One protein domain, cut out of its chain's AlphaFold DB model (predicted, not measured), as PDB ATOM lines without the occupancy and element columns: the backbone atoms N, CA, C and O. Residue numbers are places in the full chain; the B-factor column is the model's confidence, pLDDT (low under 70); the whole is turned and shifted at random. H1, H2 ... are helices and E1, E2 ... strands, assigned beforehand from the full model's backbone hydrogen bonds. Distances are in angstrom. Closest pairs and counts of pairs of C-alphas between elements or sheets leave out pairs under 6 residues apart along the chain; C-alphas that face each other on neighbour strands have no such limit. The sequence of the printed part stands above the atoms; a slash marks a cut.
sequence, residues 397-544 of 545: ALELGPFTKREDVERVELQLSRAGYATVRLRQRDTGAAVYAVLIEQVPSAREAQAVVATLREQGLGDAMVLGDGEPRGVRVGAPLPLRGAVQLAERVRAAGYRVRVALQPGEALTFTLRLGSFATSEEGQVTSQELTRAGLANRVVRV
ATOM      1  N   ALA A 397     100.755 -29.685 -33.396       80.88
ATOM      2  CA  ALA A 397     100.477 -28.632 -34.363       80.88
ATOM      3  C   ALA A 397      98.976 -28.623 -34.669       80.88
ATOM      4  O   ALA A 397      98.284 -29.612 -34.427       80.88
ATOM      5  N   LEU A 398      98.470 -27.530 -35.226       80.75
ATOM      6  CA  LEU A 398      97.102 -27.470 -35.737       80.75
ATOM      7  C   LEU A 398      97.093 -27.803 -37.227       80.75
ATOM      8  O   LEU A 398      97.997 -27.402 -37.951       80.75
ATOM      9  N   GLU A 399      96.072 -28.504 -37.703       82.38
ATOM     10  CA  GLU A 399      95.820 -28.722 -39.129       82.38
ATOM     11  C   GLU A 399      94.469 -28.133 -39.531       82.38
ATOM     12  O   GLU A 399      93.451 -28.422 -38.905       82.38
ATOM     13  N   LEU A 400      94.469 -27.335 -40.599       77.69
ATOM     14  CA  LEU A 400      93.287 -26.764 -41.235       77.69
ATOM     15  C   LEU A 400      93.129 -27.353 -42.642       77.69
ATOM     16  O   LEU A 400      94.108 -27.477 -43.386       77.69
ATOM     17  N   GLY A 401      91.895 -27.698 -43.010       72.00
ATOM     18  CA  GLY A 401      91.569 -28.434 -44.236       72.00
ATOM     19  C   GLY A 401      90.982 -29.828 -43.946       72.00
ATOM     20  O   GLY A 401      90.522 -30.072 -42.830       72.00
ATOM     21  N   PRO A 402      90.974 -30.759 -44.922       66.81
ATOM     22  CA  PRO A 402      91.602 -30.657 -46.240       66.81
ATOM     23  C   PRO A 402      90.846 -29.724 -47.197       66.81
ATOM     24  O   PRO A 402      89.645 -29.865 -47.425       66.81
ATOM     25  N   PHE A 403      91.574 -28.800 -47.820       71.12
ATOM     26  CA  PHE A 403      91.069 -27.936 -48.883       71.12
ATOM     27  C   PHE A 403      91.237 -28.610 -50.253       71.12
ATOM     28  O   PHE A 403      92.272 -29.219 -50.535       71.12
ATOM     29  N   THR A 404      90.240 -28.470 -51.130       63.56
ATOM     30  CA  THR A 404      90.229 -29.068 -52.482       63.56
ATOM     31  C   THR A 404      90.624 -28.093 -53.593       63.56
ATOM     32  O   THR A 404      91.053 -28.527 -54.661       63.56
ATOM     33  N   LYS A 405      90.520 -26.780 -53.356       65.75
ATOM     34  CA  LYS A 405      91.019 -25.734 -54.261       65.75
ATOM     35  C   LYS A 405      92.243 -25.048 -53.679       65.75
ATOM     36  O   LYS A 405      92.299 -24.769 -52.485       65.75
ATOM     37  N   ARG A 406      93.173 -24.678 -54.558       67.44
ATOM     38  CA  ARG A 406      94.365 -23.895 -54.213       67.44
ATOM     39  C   ARG A 406      94.026 -22.475 -53.725       67.44
ATOM     40  O   ARG A 406      94.642 -22.004 -52.779       67.44
ATOM     41  N   GLU A 407      93.031 -21.830 -54.330       71.25
ATOM     42  CA  GLU A 407      92.595 -20.463 -53.988       71.25
ATOM     43  C   GLU A 407      92.061 -20.342 -52.555       71.25
ATOM     44  O   GLU A 407      92.339 -19.362 -51.868       71.25
ATOM     45  N   ASP A 408      91.310 -21.344 -52.087       71.75
ATOM     46  CA  ASP A 408      90.738 -21.335 -50.738       71.75
ATOM     47  C   ASP A 408      91.844 -21.507 -49.675       71.75
ATOM     48  O   ASP A 408      91.818 -20.829 -48.649       71.75
ATOM     49  N   VAL A 409      92.880 -22.308 -49.970       76.44
ATOM     50  CA  VAL A 409      94.119 -22.388 -49.167       76.44
ATOM     51  C   VAL A 409      94.830 -21.040 -49.133       76.44
ATOM     52  O   VAL A 409      95.233 -20.585 -48.072       76.44
ATOM     53  N   GLU A 410      94.986 -20.397 -50.292       78.38
ATOM     54  CA  GLU A 410      95.693 -19.118 -50.423       78.38
ATOM     55  C   GLU A 410      94.969 -17.986 -49.685       78.38
ATOM     56  O   GLU A 410      95.628 -17.155 -49.064       78.38
ATOM     57  N   ARG A 411      93.630 -18.011 -49.645       79.06
ATOM     58  CA  ARG A 411      92.817 -17.097 -48.831       79.06
ATOM     59  C   ARG A 411      93.020 -17.322 -47.330       79.06
ATOM     60  O   ARG A 411      93.293 -16.358 -46.617       79.06
ATOM     61  N   VAL A 412      92.921 -18.568 -46.859       79.00
ATOM     62  CA  VAL A 412      93.057 -18.901 -45.427       79.00
ATOM     63  C   VAL A 412      94.490 -18.672 -44.934       79.00
ATOM     64  O   VAL A 412      94.687 -18.123 -43.855       79.00
ATOM     65  N   GLU A 413      95.503 -18.994 -45.738       78.88
ATOM     66  CA  GLU A 413      96.909 -18.729 -45.418       78.88
ATOM     67  C   GLU A 413      97.206 -17.219 -45.330       78.88
ATOM     68  O   GLU A 413      97.880 -16.785 -44.398       78.88
ATOM     69  N   LEU A 414      96.618 -16.393 -46.208       78.62
ATOM     70  CA  LEU A 414      96.680 -14.928 -46.094       78.62
ATOM     71  C   LEU A 414      95.980 -14.386 -44.837       78.62
ATOM     72  O   LEU A 414      96.451 -13.408 -44.259       78.62
ATOM     73  N   GLN A 415      94.870 -14.993 -44.405       79.19
ATOM     74  CA  GLN A 415      94.186 -14.609 -43.163       79.19
ATOM     75  C   GLN A 415      95.028 -14.963 -41.928       79.19
ATOM     76  O   GLN A 415      95.226 -14.112 -41.064       79.19
ATOM     77  N   LEU A 416      95.579 -16.178 -41.877       78.62
ATOM     78  CA  LEU A 416      96.424 -16.658 -40.777       78.62
ATOM     79  C   LEU A 416      97.742 -15.875 -40.674       78.62
ATOM     80  O   LEU A 416      98.129 -15.474 -39.578       78.62
ATOM     81  N   SER A 417      98.376 -15.575 -41.811       77.31
ATOM     82  CA  SER A 417      99.585 -14.744 -41.876       77.31
ATOM     83  C   SER A 417      99.330 -13.312 -41.384       77.31
ATOM     84  O   SER A 417     100.133 -12.777 -40.622       77.31
ATOM     85  N   ARG A 418      98.183 -12.704 -41.732       78.94
ATOM     86  CA  ARG A 418      97.768 -11.390 -41.197       78.94
ATOM     87  C   ARG A 418      97.474 -11.408 -39.696       78.94
ATOM     88  O   ARG A 418      97.641 -10.382 -39.049       78.94
ATOM     89  N   ALA A 419      97.059 -12.553 -39.155       74.75
ATOM     90  CA  ALA A 419      96.887 -12.774 -37.720       74.75
ATOM     91  C   ALA A 419      98.199 -13.161 -36.995       74.75
ATOM     92  O   ALA A 419      98.173 -13.470 -35.810       74.75
ATOM     93  N   GLY A 420      99.349 -13.136 -37.685       70.88
ATOM     94  CA  GLY A 420     100.671 -13.377 -37.099       70.88
ATOM     95  C   GLY A 420     101.077 -14.849 -36.965       70.88
ATOM     96  O   GLY A 420     102.165 -15.129 -36.464       70.88
ATOM     97  N   TYR A 421     100.257 -15.799 -37.421       76.19
ATOM     98  CA  TYR A 421     100.578 -17.223 -37.319       76.19
ATOM     99  C   TYR A 421     101.475 -17.704 -38.471       76.19
ATOM    100  O   TYR A 421     101.198 -17.456 -39.645       76.19
ATOM    101  N   ALA A 422     102.509 -18.482 -38.139       68.06
ATOM    102  CA  ALA A 422     103.342 -19.172 -39.121       68.06
ATOM    103  C   ALA A 422     102.646 -20.440 -39.654       68.06
ATOM    104  O   ALA A 422     102.322 -21.358 -38.890       68.06
ATOM    105  N   THR A 423     102.441 -20.495 -40.971       74.38
ATOM    106  CA  THR A 423     101.848 -21.623 -41.702       74.38
ATOM    107  C   THR A 423     102.899 -22.475 -42.415       74.38
ATOM    108  O   THR A 423     103.901 -21.981 -42.930       74.38
ATOM    109  N   VAL A 424     102.630 -23.778 -42.517       68.25
ATOM    110  CA  VAL A 424     103.330 -24.715 -43.401       68.25
ATOM    111  C   VAL A 424     102.294 -25.411 -44.278       68.25
ATOM    112  O   VAL A 424     101.507 -26.238 -43.806       68.25
ATOM    113  N   ARG A 425     102.281 -25.092 -45.576       68.88
ATOM    114  CA  ARG A 425     101.366 -25.705 -46.546       68.88
ATOM    115  C   ARG A 425     101.813 -27.119 -46.926       68.88
ATOM    116  O   ARG A 425     102.699 -27.306 -47.760       68.88
ATOM    117  N   LEU A 426     101.136 -28.125 -46.380       58.28
ATOM    118  CA  LEU A 426     101.311 -29.529 -46.744       58.28
ATOM    119  C   LEU A 426     100.418 -29.869 -47.945       58.28
ATOM    120  O   LEU A 426      99.190 -29.896 -47.855       58.28
ATOM    121  N   ARG A 427     101.035 -30.147 -49.097       55.09
ATOM    122  CA  ARG A 427     100.341 -30.673 -50.281       55.09
ATOM    123  C   ARG A 427     100.297 -32.196 -50.202       55.09
ATOM    124  O   ARG A 427     101.306 -32.849 -50.459       55.09
ATOM    125  N   GLN A 428      99.135 -32.757 -49.894       58.97
ATOM    126  CA  GLN A 428      98.929 -34.201 -49.867       58.97
ATOM    127  C   GLN A 428      98.349 -34.678 -51.211       58.97
ATOM    128  O   GLN A 428      97.539 -34.015 -51.862       58.97
ATOM    129  N   ARG A 429      98.813 -35.843 -51.669       50.69
ATOM    130  CA  ARG A 429      98.034 -36.686 -52.581       50.69
ATOM    131  C   ARG A 429      97.261 -37.632 -51.679       50.69
ATOM    132  O   ARG A 429      97.899 -38.393 -50.950       50.69
ATOM    133  N   ASP A 430      95.936 -37.567 -51.694       49.50
ATOM    134  CA  ASP A 430      95.128 -38.541 -50.964       49.50
ATOM    135  C   ASP A 430      95.156 -39.865 -51.732       49.50
ATOM    136  O   ASP A 430      94.436 -40.057 -52.717       49.50
ATOM    137  N   THR A 431      96.036 -40.768 -51.294       45.94
ATOM    138  CA  THR A 431      96.367 -42.023 -51.977       45.94
ATOM    139  C   THR A 431      95.217 -43.031 -51.919       45.94
ATOM    140  O   THR A 431      95.157 -43.924 -51.073       45.94
ATOM    141  N   GLY A 432      94.269 -42.855 -52.841       51.09
ATOM    142  CA  GLY A 432      93.040 -43.639 -52.971       51.09
ATOM    143  C   GLY A 432      91.746 -42.817 -53.032       51.09
ATOM    144  O   GLY A 432      90.690 -43.401 -53.270       51.09
ATOM    145  N   ALA A 433      91.787 -41.490 -52.853       56.00
ATOM    146  CA  ALA A 433      90.604 -40.645 -53.029       56.00
ATOM    147  C   ALA A 433      90.312 -40.451 -54.522       56.00
ATOM    148  O   ALA A 433      90.943 -39.636 -55.199       56.00
ATOM    149  N   ALA A 434      89.361 -41.227 -55.036       67.06
ATOM    150  CA  ALA A 434      89.015 -41.214 -56.447       67.06
ATOM    151  C   ALA A 434      88.341 -39.893 -56.860       67.06
ATOM    152  O   ALA A 434      87.487 -39.358 -56.147       67.06
ATOM    153  N   VAL A 435      88.733 -39.366 -58.021       77.50
ATOM    154  CA  VAL A 435      88.249 -38.080 -58.542       77.50
ATOM    155  C   VAL A 435      87.144 -38.253 -59.576       77.50
ATOM    156  O   VAL A 435      87.121 -39.208 -60.350       77.50
ATOM    157  N   TYR A 436      86.235 -37.286 -59.614       81.19
ATOM    158  CA  TYR A 436      85.056 -37.279 -60.464       81.19
ATOM    159  C   TYR A 436      85.034 -36.006 -61.314       81.19
ATOM    160  O   TYR A 436      85.318 -34.913 -60.826       81.19
ATOM    161  N   ALA A 437      84.684 -36.144 -62.589       83.00
ATOM    162  CA  ALA A 437      84.408 -35.036 -63.492       83.00
ATOM    163  C   ALA A 437      82.900 -34.814 -63.625       83.00
ATOM    164  O   ALA A 437      82.117 -35.766 -63.657       83.00
ATOM    165  N   VAL A 438      82.509 -33.551 -63.761       85.19
ATOM    166  CA  VAL A 438      81.148 -33.143 -64.112       85.19
ATOM    167  C   VAL A 438      81.080 -33.016 -65.631       85.19
ATOM    168  O   VAL A 438      81.825 -32.229 -66.211       85.19
ATOM    169  N   LEU A 439      80.241 -33.824 -66.280       85.44
ATOM    170  CA  LEU A 439      80.135 -33.923 -67.737       85.44
ATOM    171  C   LEU A 439      78.736 -33.521 -68.208       85.44
ATOM    172  O   LEU A 439      77.748 -34.129 -67.798       85.44
ATOM    173  N   ILE A 440      78.659 -32.541 -69.106       84.44
ATOM    174  CA  ILE A 440      77.458 -32.266 -69.901       84.44
ATOM    175  C   ILE A 440      77.451 -33.248 -71.075       84.44
ATOM    176  O   ILE A 440      78.421 -33.318 -71.838       84.44
ATOM    177  N   GLU A 441      76.375 -34.026 -71.192       74.19
ATOM    178  CA  GLU A 441      76.191 -35.039 -72.239       74.19
ATOM    179  C   GLU A 441      75.328 -34.512 -73.401       74.19
ATOM    180  O   GLU A 441      74.549 -33.576 -73.237       74.19
ATOM    181  N   GLN A 442      75.432 -35.167 -74.565       63.94
ATOM    182  CA  GLN A 442      74.622 -34.909 -75.768       63.94
ATOM    183  C   GLN A 442      74.748 -33.495 -76.369       63.94
ATOM    184  O   GLN A 442      73.747 -32.923 -76.794       63.94
ATOM    185  N   VAL A 443      75.963 -32.939 -76.478       68.06
ATOM    186  CA  VAL A 443      76.153 -31.711 -77.268       68.06
ATOM    187  C   VAL A 443      76.216 -32.068 -78.767       68.06
ATOM    188  O   VAL A 443      77.100 -32.848 -79.145       68.06
ATOM    189  N   PRO A 444      75.310 -31.542 -79.624       58.78
ATOM    190  CA  PRO A 444      75.194 -31.978 -81.019       58.78
ATOM    191  C   PRO A 444      76.422 -31.667 -81.873       58.78
ATOM    192  O   PRO A 444      76.902 -32.557 -82.567       58.78
ATOM    193  N   SER A 445      76.937 -30.433 -81.805       71.25
ATOM    194  CA  SER A 445      78.044 -29.971 -82.650       71.25
ATOM    195  C   SER A 445      79.217 -29.387 -81.863       71.25
ATOM    196  O   SER A 445      79.082 -28.884 -80.744       71.25
ATOM    197  N   ALA A 446      80.396 -29.374 -82.492       69.19
ATOM    198  CA  ALA A 446      81.589 -28.743 -81.924       69.19
ATOM    199  C   ALA A 446      81.429 -27.228 -81.658       69.19
ATOM    200  O   ALA A 446      82.054 -26.708 -80.732       69.19
ATOM    201  N   ARG A 447      80.580 -26.521 -82.423       74.31
ATOM    202  CA  ARG A 447      80.294 -25.088 -82.206       74.31
ATOM    203  C   ARG A 447      79.432 -24.863 -80.968       74.31
ATOM    204  O   ARG A 447      79.736 -23.980 -80.172       74.31
ATOM    205  N   GLU A 448      78.405 -25.686 -80.769       76.25
ATOM    206  CA  GLU A 448      77.581 -25.646 -79.553       76.25
ATOM    207  C   GLU A 448      78.409 -25.999 -78.312       76.25
ATOM    208  O   GLU A 448      78.283 -25.339 -77.285       76.25
ATOM    209  N   ALA A 449      79.334 -26.959 -78.415       74.94
ATOM    210  CA  ALA A 449      80.233 -27.304 -77.312       74.94
ATOM    211  C   ALA A 449      81.158 -26.137 -76.919       74.94
ATOM    212  O   ALA A 449      81.389 -25.909 -75.732       74.94
ATOM    213  N   GLN A 450      81.645 -25.363 -77.893       78.94
ATOM    214  CA  GLN A 450      82.417 -24.143 -77.640       78.94
ATOM    215  C   GLN A 450      81.556 -23.013 -77.051       78.94
ATOM    216  O   GLN A 450      82.004 -22.339 -76.127       78.94
ATOM    217  N   ALA A 451      80.314 -22.842 -77.521       79.44
ATOM    218  CA  ALA A 451      79.378 -21.862 -76.967       79.44
ATOM    219  C   ALA A 451      79.036 -22.164 -75.496       79.44
ATOM    220  O   ALA A 451      79.147 -21.283 -74.650       79.44
ATOM    221  N   VAL A 452      78.729 -23.423 -75.163       80.56
ATOM    222  CA  VAL A 452      78.491 -23.864 -73.776       80.56
ATOM    223  C   VAL A 452      79.719 -23.619 -72.892       80.56
ATOM    224  O   VAL A 452      79.581 -23.132 -71.774       80.56
ATOM    225  N   VAL A 453      80.936 -23.880 -73.389       82.62
ATOM    226  CA  VAL A 453      82.181 -23.564 -72.661       82.62
ATOM    227  C   VAL A 453      82.340 -22.058 -72.394       82.62
ATOM    228  O   VAL A 453      82.832 -21.692 -71.325       82.62
ATOM    229  N   ALA A 454      81.920 -21.186 -73.316       79.75
ATOM    230  CA  ALA A 454      81.938 -19.737 -73.106       79.75
ATOM    231  C   ALA A 454      80.916 -19.307 -72.037       79.75
ATOM    232  O   ALA A 454      81.303 -18.705 -71.037       79.75
ATOM    233  N   THR A 455      79.650 -19.712 -72.174       81.88
ATOM    234  CA  THR A 455      78.576 -19.351 -71.230       81.88
ATOM    235  C   THR A 455      78.863 -19.832 -69.802       81.88
ATOM    236  O   THR A 455      78.643 -19.095 -68.843       81.88
ATOM    237  N   LEU A 456      79.428 -21.033 -69.625       81.31
ATOM    238  CA  LEU A 456      79.814 -21.544 -68.300       81.31
ATOM    239  C   LEU A 456      80.951 -20.736 -67.645       81.31
ATOM    240  O   LEU A 456      81.008 -20.647 -66.415       81.31
ATOM    241  N   ARG A 457      81.850 -20.143 -68.443       79.94
ATOM    242  CA  ARG A 457      82.905 -19.245 -67.949       79.94
ATOM    243  C   ARG A 457      82.341 -17.883 -67.557       79.94
ATOM    244  O   ARG A 457      82.667 -17.402 -66.477       79.94
ATOM    245  N   GLU A 458      81.454 -17.311 -68.370       79.62
ATOM    246  CA  GLU A 458      80.736 -16.062 -68.060       79.62
ATOM    247  C   GLU A 458      79.899 -16.187 -66.774       79.62
ATOM    248  O   GLU A 458      79.873 -15.271 -65.956       79.62
ATOM    249  N   GLN A 459      79.292 -17.354 -66.537       77.75
ATOM    250  CA  GLN A 459      78.551 -17.680 -65.310       77.75
ATOM    251  C   GLN A 459      79.444 -18.046 -64.103       77.75
ATOM    252  O   GLN A 459      78.928 -18.410 -63.044       77.75
ATOM    253  N   GLY A 460      80.778 -18.002 -64.225       71.88
ATOM    254  CA  GLY A 460      81.700 -18.319 -63.125       71.88
ATOM    255  C   GLY A 460      81.643 -19.778 -62.641       71.88
ATOM    256  O   GLY A 460      82.028 -20.084 -61.506       71.88
ATOM    257  N   LEU A 461      81.157 -20.710 -63.470       67.88
ATOM    258  CA  LEU A 461      80.978 -22.115 -63.083       67.88
ATOM    259  C   LEU A 461      82.282 -22.932 -63.117       67.88
ATOM    260  O   LEU A 461      82.321 -24.028 -62.554       67.88
ATOM    261  N   GLY A 462      83.362 -22.361 -63.656       63.47
ATOM    262  CA  GLY A 462      84.724 -22.904 -63.651       63.47
ATOM    263  C   GLY A 462      85.251 -23.193 -65.057       63.47
ATOM    264  O   GLY A 462      84.553 -22.994 -66.049       63.47
ATOM    265  N   ASP A 463      86.493 -23.671 -65.151       70.81
ATOM    266  CA  ASP A 463      87.113 -23.983 -66.442       70.81
ATOM    267  C   ASP A 463      86.432 -25.170 -67.132       70.81
ATOM    268  O   ASP A 463      86.656 -26.333 -66.789       70.81
ATOM    269  N   ALA A 464      85.586 -24.870 -68.114       77.25
ATOM    270  CA  ALA A 464      84.954 -25.861 -68.968       77.25
ATOM    271  C   ALA A 464      85.836 -26.195 -70.187       77.25
ATOM    272  O   ALA A 464      86.534 -25.337 -70.729       77.25
ATOM    273  N   MET A 465      85.797 -27.451 -70.639       77.19
ATOM    274  CA  MET A 465      86.529 -27.926 -71.816       77.19
ATOM    275  C   MET A 465      85.752 -29.002 -72.577       77.19
ATOM    276  O   MET A 465      85.104 -29.861 -71.980       77.19
ATOM    277  N   VAL A 466      85.842 -28.973 -73.907       77.50
ATOM    278  CA  VAL A 466      85.226 -29.982 -74.780       77.50
ATOM    279  C   VAL A 466      86.029 -31.287 -74.713       77.50
ATOM    280  O   VAL A 466      87.258 -31.260 -74.724       77.50
ATOM    281  N   LEU A 467      85.337 -32.426 -74.655       70.50
ATOM    282  CA  LEU A 467      85.913 -33.767 -74.701       70.50
ATOM    283  C   LEU A 467      85.503 -34.491 -75.990       70.50
ATOM    284  O   LEU A 467      84.315 -34.571 -76.312       70.50
ATOM    285  N   GLY A 468      86.491 -35.096 -76.653       59.28
ATOM    286  CA  GLY A 468      86.309 -35.965 -77.816       59.28
ATOM    287  C   GLY A 468      86.300 -35.234 -79.162       59.28
ATOM    288  O   GLY A 468      85.827 -34.101 -79.280       59.28
ATOM    289  N   ASP A 469      86.820 -35.918 -80.184       53.25
ATOM    290  CA  ASP A 469      86.922 -35.406 -81.558       53.25
ATOM    291  C   ASP A 469      85.754 -35.829 -82.468       53.25
ATOM    292  O   ASP A 469      85.484 -35.169 -83.473       53.25
ATOM    293  N   GLY A 470      85.023 -36.887 -82.107       54.62
ATOM    294  CA  GLY A 470      83.801 -37.324 -82.791       54.62
ATOM    295  C   GLY A 470      82.530 -36.708 -82.198       54.62
ATOM    296  O   GLY A 470      82.531 -36.254 -81.057       54.62
ATOM    297  N   GLU A 471      81.439 -36.709 -82.964       51.72
ATOM    298  CA  GLU A 471      80.101 -36.317 -82.494       51.72
ATOM    299  C   GLU A 471      79.297 -37.560 -82.046       51.72
ATOM    300  O   GLU A 471      79.441 -38.621 -82.662       51.72
ATOM    301  N   PRO A 472      78.444 -37.471 -81.001       52.41
ATOM    302  CA  PRO A 472      78.188 -36.301 -80.156       52.41
ATOM    303  C   PRO A 472      79.338 -36.030 -79.173       52.41
ATOM    304  O   PRO A 472      79.943 -36.958 -78.634       52.41
ATOM    305  N   ARG A 473      79.616 -34.748 -78.906       66.88
ATOM    306  CA  ARG A 473      80.689 -34.332 -77.988       66.88
ATOM    307  C   ARG A 473      80.164 -34.144 -76.562       66.88
ATOM    308  O   ARG A 473      78.983 -33.872 -76.342       66.88
ATOM    309  N   GLY A 474      81.061 -34.282 -75.587       74.50
ATOM    310  CA  GLY A 474      80.799 -33.938 -74.188       74.50
ATOM    311  C   GLY A 474      81.530 -32.661 -73.781       74.50
ATOM    312  O   GLY A 474      82.544 -32.308 -74.383       74.50
ATOM    313  N   VAL A 475      81.065 -31.984 -72.733       81.00
ATOM    314  CA  VAL A 475      81.800 -30.869 -72.105       81.00
ATOM    315  C   VAL A 475      82.079 -31.217 -70.649       81.00
ATOM    316  O   VAL A 475      81.149 -31.435 -69.875       81.00
ATOM    317  N   ARG A 476      83.357 -31.263 -70.258       84.31
ATOM    318  CA  ARG A 476      83.752 -31.345 -68.847       84.31
ATOM    319  C   ARG A 476      83.705 -29.953 -68.239       84.31
ATOM    320  O   ARG A 476      84.326 -29.041 -68.776       84.31
ATOM    321  N   VAL A 477      83.030 -29.812 -67.105       82.56
ATOM    322  CA  VAL A 477      83.002 -28.582 -66.310       82.56
ATOM    323  C   VAL A 477      83.967 -28.731 -65.137       82.56
ATOM    324  O   VAL A 477      83.823 -29.643 -64.325       82.56
ATOM    325  N   GLY A 478      84.949 -27.833 -65.056       78.12
ATOM    326  CA  GLY A 478      85.949 -27.790 -63.993       78.12
ATOM    327  C   GLY A 478      87.052 -28.853 -64.088       78.12
ATOM    328  O   GLY A 478      87.074 -29.737 -64.951       78.12
ATOM    329  N   ALA A 479      87.990 -28.764 -63.145       75.62
ATOM    330  CA  ALA A 479      88.937 -29.838 -62.859       75.62
ATOM    331  C   ALA A 479      88.226 -31.025 -62.165       75.62
ATOM    332  O   ALA A 479      87.176 -30.826 -61.550       75.62
ATOM    333  N   PRO A 480      88.777 -32.253 -62.216       77.12
ATOM    334  CA  PRO A 480      88.261 -33.373 -61.430       77.12
ATOM    335  C   PRO A 480      88.293 -33.081 -59.920       77.12
ATOM    336  O   PRO A 480      89.303 -32.608 -59.400       77.12
ATOM    337  N   LEU A 481      87.201 -33.388 -59.219       75.38
ATOM    338  CA  LEU A 481      86.993 -33.094 -57.795       75.38
ATOM    339  C   LEU A 481      86.660 -34.372 -57.001       75.38
ATOM    340  O   LEU A 481      86.152 -35.335 -57.580       75.38
ATOM    341  N   PRO A 482      86.868 -34.398 -55.671       75.50
ATOM    342  CA  PRO A 482      86.259 -35.406 -54.802       75.50
ATOM    343  C   PRO A 482      84.727 -35.386 -54.905       75.50
ATOM    344  O   PRO A 482      84.140 -34.332 -55.166       75.50
ATOM    345  N   LEU A 483      84.075 -36.525 -54.643       77.19
ATOM    346  CA  LEU A 483      82.644 -36.744 -54.907       77.19
ATOM    347  C   LEU A 483      81.727 -35.598 -54.435       77.19
ATOM    348  O   LEU A 483      80.951 -35.089 -55.237       77.19
ATOM    349  N   ARG A 484      81.856 -35.132 -53.181       74.81
ATOM    350  CA  ARG A 484      81.032 -34.033 -52.628       74.81
ATOM    351  C   ARG A 484      81.155 -32.740 -53.446       74.81
ATOM    352  O   ARG A 484      80.148 -32.107 -53.741       74.81
ATOM    353  N   GLY A 485      82.374 -32.382 -53.861       72.75
ATOM    354  CA  GLY A 485      82.630 -31.201 -54.691       72.75
ATOM    355  C   GLY A 485      82.147 -31.370 -56.134       72.75
ATOM    356  O   GLY A 485      81.633 -30.422 -56.721       72.75
ATOM    357  N   ALA A 486      82.248 -32.580 -56.693       81.06
ATOM    358  CA  ALA A 486      81.710 -32.888 -58.017       81.06
ATOM    359  C   ALA A 486      80.169 -32.863 -58.040       81.06
ATOM    360  O   ALA A 486      79.590 -32.347 -58.991       81.06
ATOM    361  N   VAL A 487      79.499 -33.345 -56.986       80.69
ATOM    362  CA  VAL A 487      78.035 -33.248 -56.833       80.69
ATOM    363  C   VAL A 487      77.601 -31.788 -56.677       80.69
ATOM    364  O   VAL A 487      76.743 -31.336 -57.426       80.69
ATOM    365  N   GLN A 488      78.246 -31.011 -55.799       79.75
ATOM    366  CA  GLN A 488      77.966 -29.573 -55.659       79.75
ATOM    367  C   GLN A 488      78.161 -28.807 -56.978       79.75
ATOM    368  O   GLN A 488      77.349 -27.952 -57.326       79.75
ATOM    369  N   LEU A 489      79.213 -29.118 -57.745       80.81
ATOM    370  CA  LEU A 489      79.417 -28.528 -59.067       80.81
ATOM    371  C   LEU A 489      78.328 -28.964 -60.060       80.81
ATOM    372  O   LEU A 489      77.823 -28.118 -60.796       80.81
ATOM    373  N   ALA A 490      77.932 -30.239 -60.058       83.56
ATOM    374  CA  ALA A 490      76.862 -30.745 -60.911       83.56
ATOM    375  C   ALA A 490      75.516 -30.065 -60.621       83.56
ATOM    376  O   ALA A 490      74.847 -29.677 -61.574       83.56
ATOM    377  N   GLU A 491      75.145 -29.836 -59.356       84.56
ATOM    378  CA  GLU A 491      73.897 -29.133 -59.018       84.56
ATOM    379  C   GLU A 491      73.882 -27.680 -59.508       84.56
ATOM    380  O   GLU A 491      72.891 -27.241 -60.091       84.56
ATOM    381  N   ARG A 492      74.997 -26.942 -59.402       83.31
ATOM    382  CA  ARG A 492      75.076 -25.587 -59.991       83.31
ATOM    383  C   ARG A 492      74.914 -25.603 -61.517       83.31
ATOM    384  O   ARG A 492      74.293 -24.708 -62.077       83.31
ATOM    385  N   VAL A 493      75.450 -26.622 -62.192       83.94
ATOM    386  CA  VAL A 493      75.342 -26.776 -63.656       83.94
ATOM    387  C   VAL A 493      73.944 -27.277 -64.076       83.94
ATOM    388  O   VAL A 493      73.469 -26.908 -65.149       83.94
ATOM    389  N   ARG A 494      73.240 -28.028 -63.214       85.06
ATOM    390  CA  ARG A 494      71.810 -28.375 -63.365       85.06
ATOM    391  C   ARG A 494      70.918 -27.145 -63.215       85.06
ATOM    392  O   ARG A 494      70.035 -26.942 -64.041       85.06
ATOM    393  N   ALA A 495      71.187 -26.296 -62.222       82.38
ATOM    394  CA  ALA A 495      70.488 -25.023 -62.029       82.38
ATOM    395  C   ALA A 495      70.682 -24.053 -63.213       82.38
ATOM    396  O   ALA A 495      69.775 -23.295 -63.538       82.38
ATOM    397  N   ALA A 496      71.821 -24.133 -63.915       80.06
ATOM    398  CA  ALA A 496      72.065 -23.435 -65.182       80.06
ATOM    399  C   ALA A 496      71.365 -24.070 -66.412       80.06
ATOM    400  O   ALA A 496      71.568 -23.618 -67.536       80.06
ATOM    401  N   GLY A 497      70.538 -25.107 -66.223       80.88
ATOM    402  CA  GLY A 497      69.692 -25.714 -67.260       80.88
ATOM    403  C   GLY A 497      70.312 -26.880 -68.041       80.88
ATOM    404  O   GLY A 497      69.648 -27.446 -68.911       80.88
ATOM    405  N   TYR A 498      71.553 -27.279 -67.752       83.19
ATOM    406  CA  TYR A 498      72.235 -28.343 -68.496       83.19
ATOM    407  C   TYR A 498      71.958 -29.742 -67.920       83.19
ATOM    408  O   TYR A 498      71.838 -29.936 -66.710       83.19
ATOM    409  N   ARG A 499      71.922 -30.765 -68.788       81.31
ATOM    410  CA  ARG A 499      71.913 -32.176 -68.361       81.31
ATOM    411  C   ARG A 499      73.331 -32.624 -68.025       81.31
ATOM    412  O   ARG A 499      74.206 -32.585 -68.887       81.31
ATOM    413  N   VAL A 500      73.541 -33.059 -66.782       87.81
ATOM    414  CA  VAL A 500      74.883 -33.286 -66.227       87.81
ATOM    415  C   VAL A 500      75.002 -34.618 -65.494       87.81
ATOM    416  O   VAL A 500      74.216 -34.929 -64.589       87.81
ATOM    417  N   ARG A 501      76.050 -35.358 -65.854       85.25
ATOM    418  CA  ARG A 501      76.468 -36.632 -65.270       85.25
ATOM    419  C   ARG A 501      77.766 -36.447 -64.492       85.25
ATOM    420  O   ARG A 501      78.718 -35.849 -64.989       85.25
ATOM    421  N   VAL A 502      77.829 -37.012 -63.292       86.31
ATOM    422  CA  VAL A 502      79.081 -37.147 -62.539       86.31
ATOM    423  C   VAL A 502      79.732 -38.466 -62.956       86.31
ATOM    424  O   VAL A 502      79.111 -39.523 -62.859       86.31
ATOM    425  N   ALA A 503      80.964 -38.411 -63.461       81.38
ATOM    426  CA  ALA A 503      81.690 -39.566 -63.984       81.38
ATOM    427  C   ALA A 503      83.046 -39.723 -63.290       81.38
ATOM    428  O   ALA A 503      83.796 -38.758 -63.148       81.38
ATOM    429  N   LEU A 504      83.378 -40.950 -62.887       78.88
ATOM    430  CA  LEU A 504      84.684 -41.279 -62.315       78.88
ATOM    431  C   LEU A 504      85.806 -40.996 -63.331       78.88
ATOM    432  O   LEU A 504      85.636 -41.196 -64.537       78.88
ATOM    433  N   GLN A 505      86.958 -40.532 -62.852       77.19
ATOM    434  CA  GLN A 505      88.149 -40.270 -63.657       77.19
ATOM    435  C   GLN A 505      89.370 -40.989 -63.066       77.19
ATOM    436  O   GLN A 505      89.483 -41.093 -61.844       77.19
ATOM    437  N   PRO A 506      90.311 -41.464 -63.902       59.06
ATOM    438  CA  PRO A 506      91.569 -42.016 -63.415       59.06
ATOM    439  C   PRO A 506      92.439 -40.898 -62.821       59.06
ATOM    440  O   PRO A 506      92.898 -40.006 -63.533       59.06
ATOM    441  N   GLY A 507      92.665 -40.949 -61.509       60.78
ATOM    442  CA  GLY A 507      93.497 -39.997 -60.775       60.78
ATOM    443  C   GLY A 507      93.274 -40.076 -59.265       60.78
ATOM    444  O   GLY A 507      92.325 -40.706 -58.799       60.78
ATOM    445  N   GLU A 508      94.145 -39.408 -58.514       58.09
ATOM    446  CA  GLU A 508      94.026 -39.214 -57.065       58.09
ATOM    447  C   GLU A 508      93.691 -37.750 -56.770       58.09
ATOM    448  O   GLU A 508      94.178 -36.845 -57.458       58.09
ATOM    449  N   ALA A 509      92.878 -37.501 -55.743       57.84
ATOM    450  CA  ALA A 509      92.583 -36.144 -55.312       57.84
ATOM    451  C   ALA A 509      93.841 -35.456 -54.756       57.84
ATOM    452  O   ALA A 509      94.572 -36.001 -53.926       57.84
ATOM    453  N   LEU A 510      94.069 -34.221 -55.203       60.78
ATOM    454  CA  LEU A 510      95.014 -33.312 -54.569       60.78
ATOM    455  C   LEU A 510      94.289 -32.559 -53.460       60.78
ATOM    456  O   LEU A 510      93.388 -31.766 -53.734       60.78
ATOM    457  N   THR A 511      94.711 -32.798 -52.226       65.00
ATOM    458  CA  THR A 511      94.231 -32.097 -51.040       65.00
ATOM    459  C   THR A 511      95.359 -31.270 -50.441       65.00
ATOM    460  O   THR A 511      96.544 -31.610 -50.497       65.00
ATOM    461  N   PHE A 512      94.994 -30.117 -49.903       69.50
ATOM    462  CA  PHE A 512      95.925 -29.212 -49.252       69.50
ATOM    463  C   PHE A 512      95.543 -29.097 -47.782       69.50
ATOM    464  O   PHE A 512      94.385 -28.832 -47.461       69.50
ATOM    465  N   THR A 513      96.525 -29.257 -46.909       74.12
ATOM    466  CA  THR A 513      96.372 -29.113 -45.463       74.12
ATOM    467  C   THR A 513      97.318 -28.006 -45.020       74.12
ATOM    468  O   THR A 513      98.519 -28.070 -45.284       74.12
ATOM    469  N   LEU A 514      96.800 -26.963 -44.378       76.12
ATOM    470  CA  LEU A 514      97.645 -25.959 -43.732       76.12
ATOM    471  C   LEU A 514      97.974 -26.469 -42.335       76.12
ATOM    472  O   LEU A 514      97.060 -26.713 -41.553       76.12
ATOM    473  N   ARG A 515      99.258 -26.632 -42.018       80.75
ATOM    474  CA  ARG A 515      99.699 -26.873 -40.644       80.75
ATOM    475  C   ARG A 515     100.099 -25.545 -40.005       80.75
ATOM    476  O   ARG A 515     100.792 -24.753 -40.639       80.75
ATOM    477  N   LEU A 516      99.649 -25.298 -38.782       77.81
ATOM    478  CA  LEU A 516      99.846 -24.049 -38.053       77.81
ATOM    479  C   LEU A 516     100.574 -24.306 -36.734       77.81
ATOM    480  O   LEU A 516     100.157 -25.167 -35.954       77.81
ATOM    481  N   GLY A 517     101.613 -23.511 -36.482       67.56
ATOM    482  CA  GLY A 517     102.330 -23.499 -35.210       67.56
ATOM    483  C   GLY A 517     103.076 -24.792 -34.859       67.56
ATOM    484  O   GLY A 517     103.129 -25.765 -35.616       67.56
ATOM    485  N   SER A 518     103.683 -24.761 -33.677       68.38
ATOM    486  CA  SER A 518     104.495 -25.836 -33.111       68.38
ATOM    487  C   SER A 518     104.404 -25.751 -31.583       68.38
ATOM    488  O   SER A 518     105.198 -25.065 -30.942       68.38
ATOM    489  N   PHE A 519     103.388 -26.396 -31.017       76.88
ATOM    490  CA  PHE A 519     103.014 -26.299 -29.605       76.88
ATOM    491  C   PHE A 519     103.758 -27.344 -28.762       76.88
ATOM    492  O   PHE A 519     104.006 -28.474 -29.208       76.88
ATOM    493  N   ALA A 520     104.118 -26.976 -27.531       73.19
ATOM    494  CA  ALA A 520     104.803 -27.863 -26.598       73.19
ATOM    495  C   ALA A 520     103.814 -28.843 -25.947       73.19
ATOM    496  O   ALA A 520     104.106 -30.039 -25.830       73.19
ATOM    497  N   THR A 521     102.626 -28.348 -25.589       74.94
ATOM    498  CA  THR A 521     101.536 -29.123 -24.980       74.94
ATOM    499  C   THR A 521     100.312 -29.231 -25.897       74.94
ATOM    500  O   THR A 521     100.184 -28.526 -26.899       74.94
ATOM    501  N   SER A 522      99.393 -30.146 -25.566       75.12
ATOM    502  CA  SER A 522      98.110 -30.252 -26.277       75.12
ATOM    503  C   SER A 522      97.124 -29.153 -25.867       75.12
ATOM    504  O   SER A 522      96.211 -28.858 -26.633       75.12
ATOM    505  N   GLU A 523      97.291 -28.566 -24.681       77.88
ATOM    506  CA  GLU A 523      96.396 -27.545 -24.122       77.88
ATOM    507  C   GLU A 523      96.604 -26.196 -24.820       77.88
ATOM    508  O   GLU A 523      95.635 -25.605 -25.291       77.88
ATOM    509  N   GLU A 524      97.861 -25.777 -25.027       78.38
ATOM    510  CA  GLU A 524      98.217 -24.639 -25.896       78.38
ATOM    511  C   GLU A 524      97.546 -24.756 -27.276       78.38
ATOM    512  O   GLU A 524      96.874 -23.834 -27.744       78.38
ATOM    513  N   GLY A 525      97.677 -25.931 -27.905       78.31
ATOM    514  CA  GLY A 525      97.067 -26.218 -29.202       78.31
ATOM    515  C   GLY A 525      95.536 -26.159 -29.167       78.31
ATOM    516  O   GLY A 525      94.929 -25.677 -30.119       78.31
ATOM    517  N   GLN A 526      94.897 -26.603 -28.079       81.38
ATOM    518  CA  GLN A 526      93.441 -26.534 -27.911       81.38
ATOM    519  C   GLN A 526      92.929 -25.104 -27.687       81.38
ATOM    520  O   GLN A 526      91.875 -24.763 -28.224       81.38
ATOM    521  N   VAL A 527      93.661 -24.243 -26.972       82.81
ATOM    522  CA  VAL A 527      93.288 -22.824 -26.817       82.81
ATOM    523  C   VAL A 527      93.272 -22.134 -28.184       82.81
ATOM    524  O   VAL A 527      92.236 -21.609 -28.595       82.81
ATOM    525  N   THR A 528      94.361 -22.242 -28.955       78.25
ATOM    526  CA  THR A 528      94.421 -21.683 -30.317       78.25
ATOM    527  C   THR A 528      93.427 -22.368 -31.274       78.25
ATOM    528  O   THR A 528      92.862 -21.711 -32.149       78.25
ATOM    529  N   SER A 529      93.126 -23.661 -31.088       80.25
ATOM    530  CA  SER A 529      92.069 -24.366 -31.837       80.25
ATOM    531  C   SER A 529      90.699 -23.707 -31.656       80.25
ATOM    532  O   SER A 529      89.979 -23.488 -32.637       80.25
ATOM    533  N   GLN A 530      90.341 -23.347 -30.418       82.44
ATOM    534  CA  GLN A 530      89.069 -22.690 -30.118       82.44
ATOM    535  C   GLN A 530      88.999 -21.274 -30.699       82.44
ATOM    536  O   GLN A 530      87.958 -20.893 -31.230       82.44
ATOM    537  N   GLU A 531      90.086 -20.503 -30.644       81.12
ATOM    538  CA  GLU A 531      90.147 -19.154 -31.227       81.12
ATOM    539  C   GLU A 531      89.925 -19.176 -32.744       81.12
ATOM    540  O   GLU A 531      89.068 -18.456 -33.260       81.12
ATOM    541  N   LEU A 532      90.613 -20.073 -33.456       78.56
ATOM    542  CA  LEU A 532      90.427 -20.261 -34.897       78.56
ATOM    543  C   LEU A 532      89.024 -20.783 -35.238       78.56
ATOM    544  O   LEU A 532      88.438 -20.363 -36.234       78.56
ATOM    545  N   THR A 533      88.443 -21.630 -34.382       77.00
ATOM    546  CA  THR A 533      87.057 -22.102 -34.537       77.00
ATOM    547  C   THR A 533      86.054 -20.952 -34.389       77.00
ATOM    548  O   THR A 533      85.143 -20.835 -35.207       77.00
ATOM    549  N   ARG A 534      86.248 -20.042 -33.420       74.69
ATOM    550  CA  ARG A 534      85.441 -18.808 -33.278       74.69
ATOM    551  C   ARG A 534      85.603 -17.868 -34.480       74.69
ATOM    552  O   ARG A 534      84.652 -17.184 -34.839       74.69
ATOM    553  N   ALA A 535      86.765 -17.874 -35.136       70.38
ATOM    554  CA  ALA A 535      87.005 -17.178 -36.403       70.38
ATOM    555  C   ALA A 535      86.431 -17.903 -37.646       70.38
ATOM    556  O   ALA A 535      86.665 -17.468 -38.774       70.38
ATOM    557  N   GLY A 536      85.692 -19.008 -37.470       70.62
ATOM    558  CA  GLY A 536      85.073 -19.781 -38.554       70.62
ATOM    559  C   GLY A 536      86.026 -20.721 -39.306       70.62
ATOM    560  O   GLY A 536      85.644 -21.290 -40.329       70.62
ATOM    561  N   LEU A 537      87.260 -20.903 -38.827       75.00
ATOM    562  CA  LEU A 537      88.271 -21.752 -39.455       75.00
ATOM    563  C   LEU A 537      88.299 -23.139 -38.802       75.00
ATOM    564  O   LEU A 537      88.952 -23.356 -37.780       75.00
ATOM    565  N   ALA A 538      87.605 -24.096 -39.424       72.81
ATOM    566  CA  ALA A 538      87.615 -25.498 -39.009       72.81
ATOM    567  C   ALA A 538      89.047 -26.067 -39.001       72.81
ATOM    568  O   ALA A 538      89.776 -25.993 -39.996       72.81
ATOM    569  N   ASN A 539      89.448 -26.623 -37.858       82.06
ATOM    570  CA  ASN A 539      90.811 -27.064 -37.585       82.06
ATOM    571  C   ASN A 539      90.820 -28.259 -36.613       82.06
ATOM    572  O   ASN A 539      89.811 -28.552 -35.975       82.06
ATOM    573  N   ARG A 540      91.960 -28.947 -36.498       81.81
ATOM    574  CA  ARG A 540      92.191 -30.025 -35.524       81.81
ATOM    575  C   ARG A 540      93.588 -29.938 -34.912       81.81
ATOM    576  O   ARG A 540      94.543 -29.641 -35.626       81.81
ATOM    577  N   VAL A 541      93.734 -30.269 -33.631       80.69
ATOM    578  CA  VAL A 541      95.055 -30.504 -33.019       80.69
ATOM    579  C   VAL A 541      95.557 -31.882 -33.455       80.69
ATOM    580  O   VAL A 541      94.835 -32.872 -33.352       80.69
ATOM    581  N   VAL A 542      96.798 -31.966 -33.935       79.31
ATOM    582  CA  VAL A 542      97.480 -33.227 -34.256       79.31
ATOM    583  C   VAL A 542      98.796 -33.334 -33.501       79.31
ATOM    584  O   VAL A 542      99.524 -32.352 -33.346       79.31
ATOM    585  N   ARG A 543      99.138 -34.548 -33.063       75.75
ATOM    586  CA  ARG A 543     100.454 -34.838 -32.492       75.75
ATOM    587  C   ARG A 543     101.471 -35.030 -33.619       75.75
ATOM    588  O   ARG A 543     101.302 -35.909 -34.463       75.75
ATOM    589  N   VAL A 544     102.518 -34.214 -33.625       71.12
ATOM    590  CA  VAL A 544     103.667 -34.338 -34.530       71.12
ATOM    591  C   VAL A 544     104.670 -35.330 -33.918       71.12
ATOM    592  O   VAL A 544     104.727 -35.492 -32.696       71.12
TER     593      VAL A 544
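This is residues 397 to 544 of the 545 residues of the protein "SPOR domain-containing protein" of Candidatus Rokubacteria bacterium (UniProt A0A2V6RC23). Two lobes stand end to end, joined by one long pair of antiparallel strands, E2 and E5, which bends sharply midway. One lobe has E1, E6, the part of E2 before its bend and the part of E5 after its bend, with H1 and H4 packed on them; the other has E3, E4 and the remaining parts of E2 and E5, with H2 and H3 packed on them. The printed part has 148 residues, with four named helices and six named strands in the order E1 H1 E2 H2 E3 E4 H3 E5 H4 E6, and its class is mixed, helices and strands. The strands make one twisted antiparallel sheet in the order E3, E4, E2, E5, E1, E6. The whole is loose, with a radius of gyration of the C-alphas of 19.4 A, and a rod in outline that spans 62 by 30 by 20 A.

E1, residues 397 to 403, begins at C-alpha 397 at (100.477, -28.632, -34.363) and is 17.3 A long. H1 holds residues 406 to 418, 18.4 A. E2, residues 423 to 443, is the longest strand by residues and measures 45.0 A; it ends at C-alpha 443 at (76.153, -31.711, -77.268). H2 holds residues 446 to 458, 18.8 A. E3, residues 464 to 467, is 9.8 A long, and E4, residues 473 to 481, is 21.2 A. H3 holds residues 483 to 495, 18.3 A. E5, residues 500 to 519, measures 46.7 A. H4 holds residues 522 to 534, 18.5 A, and E6, residues 539 to 543, 13.4 A, ends at C-alpha 543 at (100.454, -34.838, -32.492).

E2 bends by 75 degrees at residue 432 and E5 by 79 degrees at residue 506. They are antiparallel neighbours at 164 degrees, with N 426 and O 513 at 2.8 A before the bend of E2 and N 439 and O 501 at 2.8 A after it. E1 is beside E5, with N 400 and O 514 at 2.8 A, and the edge strand E6 is beside E1, with N 399 and O 540 at 2.8 A. E4, which bends by 71 degrees at residue 478, is beside E2, with N 440 and O 475 at 2.8 A. E3, the other edge strand, forms a hairpin with E4, with N 465 and O 476 at 2.9 A. H1 is on the sheet, over E5 and along it at 11 degrees on the local plane; their closest C-alphas, those of Val 409 and Phe 512, are 7.1 A apart. H2 runs along E4 at 15 degrees on the local plane, at a height over the sheet of 8.7 A, with the C-alphas of Ala 449 and Val 475 closest at 6.5 A. H3 is over E2, slantwise at 34 degrees on the local plane, with the C-alphas of Val 438 and Ala 490 closest at 5.9 A. H4 is over E1 and, only just, with 3 C-alphas, over E6; the C-alphas of Gly 525 and Val 541 are closest at 6.1 A. H1, H2 and H4 on one face of the sheet make two layers, helices over strands, and H3 and H4 lie on the same face. Four split strand-helix-strand units, two strands running the same way with another strand between them, have right-handed crossovers: E1, H1, E2; E2, H2, E3; E4, H3, E5; and E5, H4, E6. No helix touches another. In H1, H2, H3 and H4 every O i to N i+4 pair is within hydrogen-bond range.

The two C-alphas farthest apart, those of Ser 445 and Thr 521, are 62.3 A apart, while those of Ala 397 and Val 544, the first and last printed, are 6.5 A apart. The printed part has no cut, and its links between named elements are tight. The mean pLDDT of the printed part is 74.0; 37 residues are under 70, among them residues 424 to 434, 468 to 473 and 506 to 512.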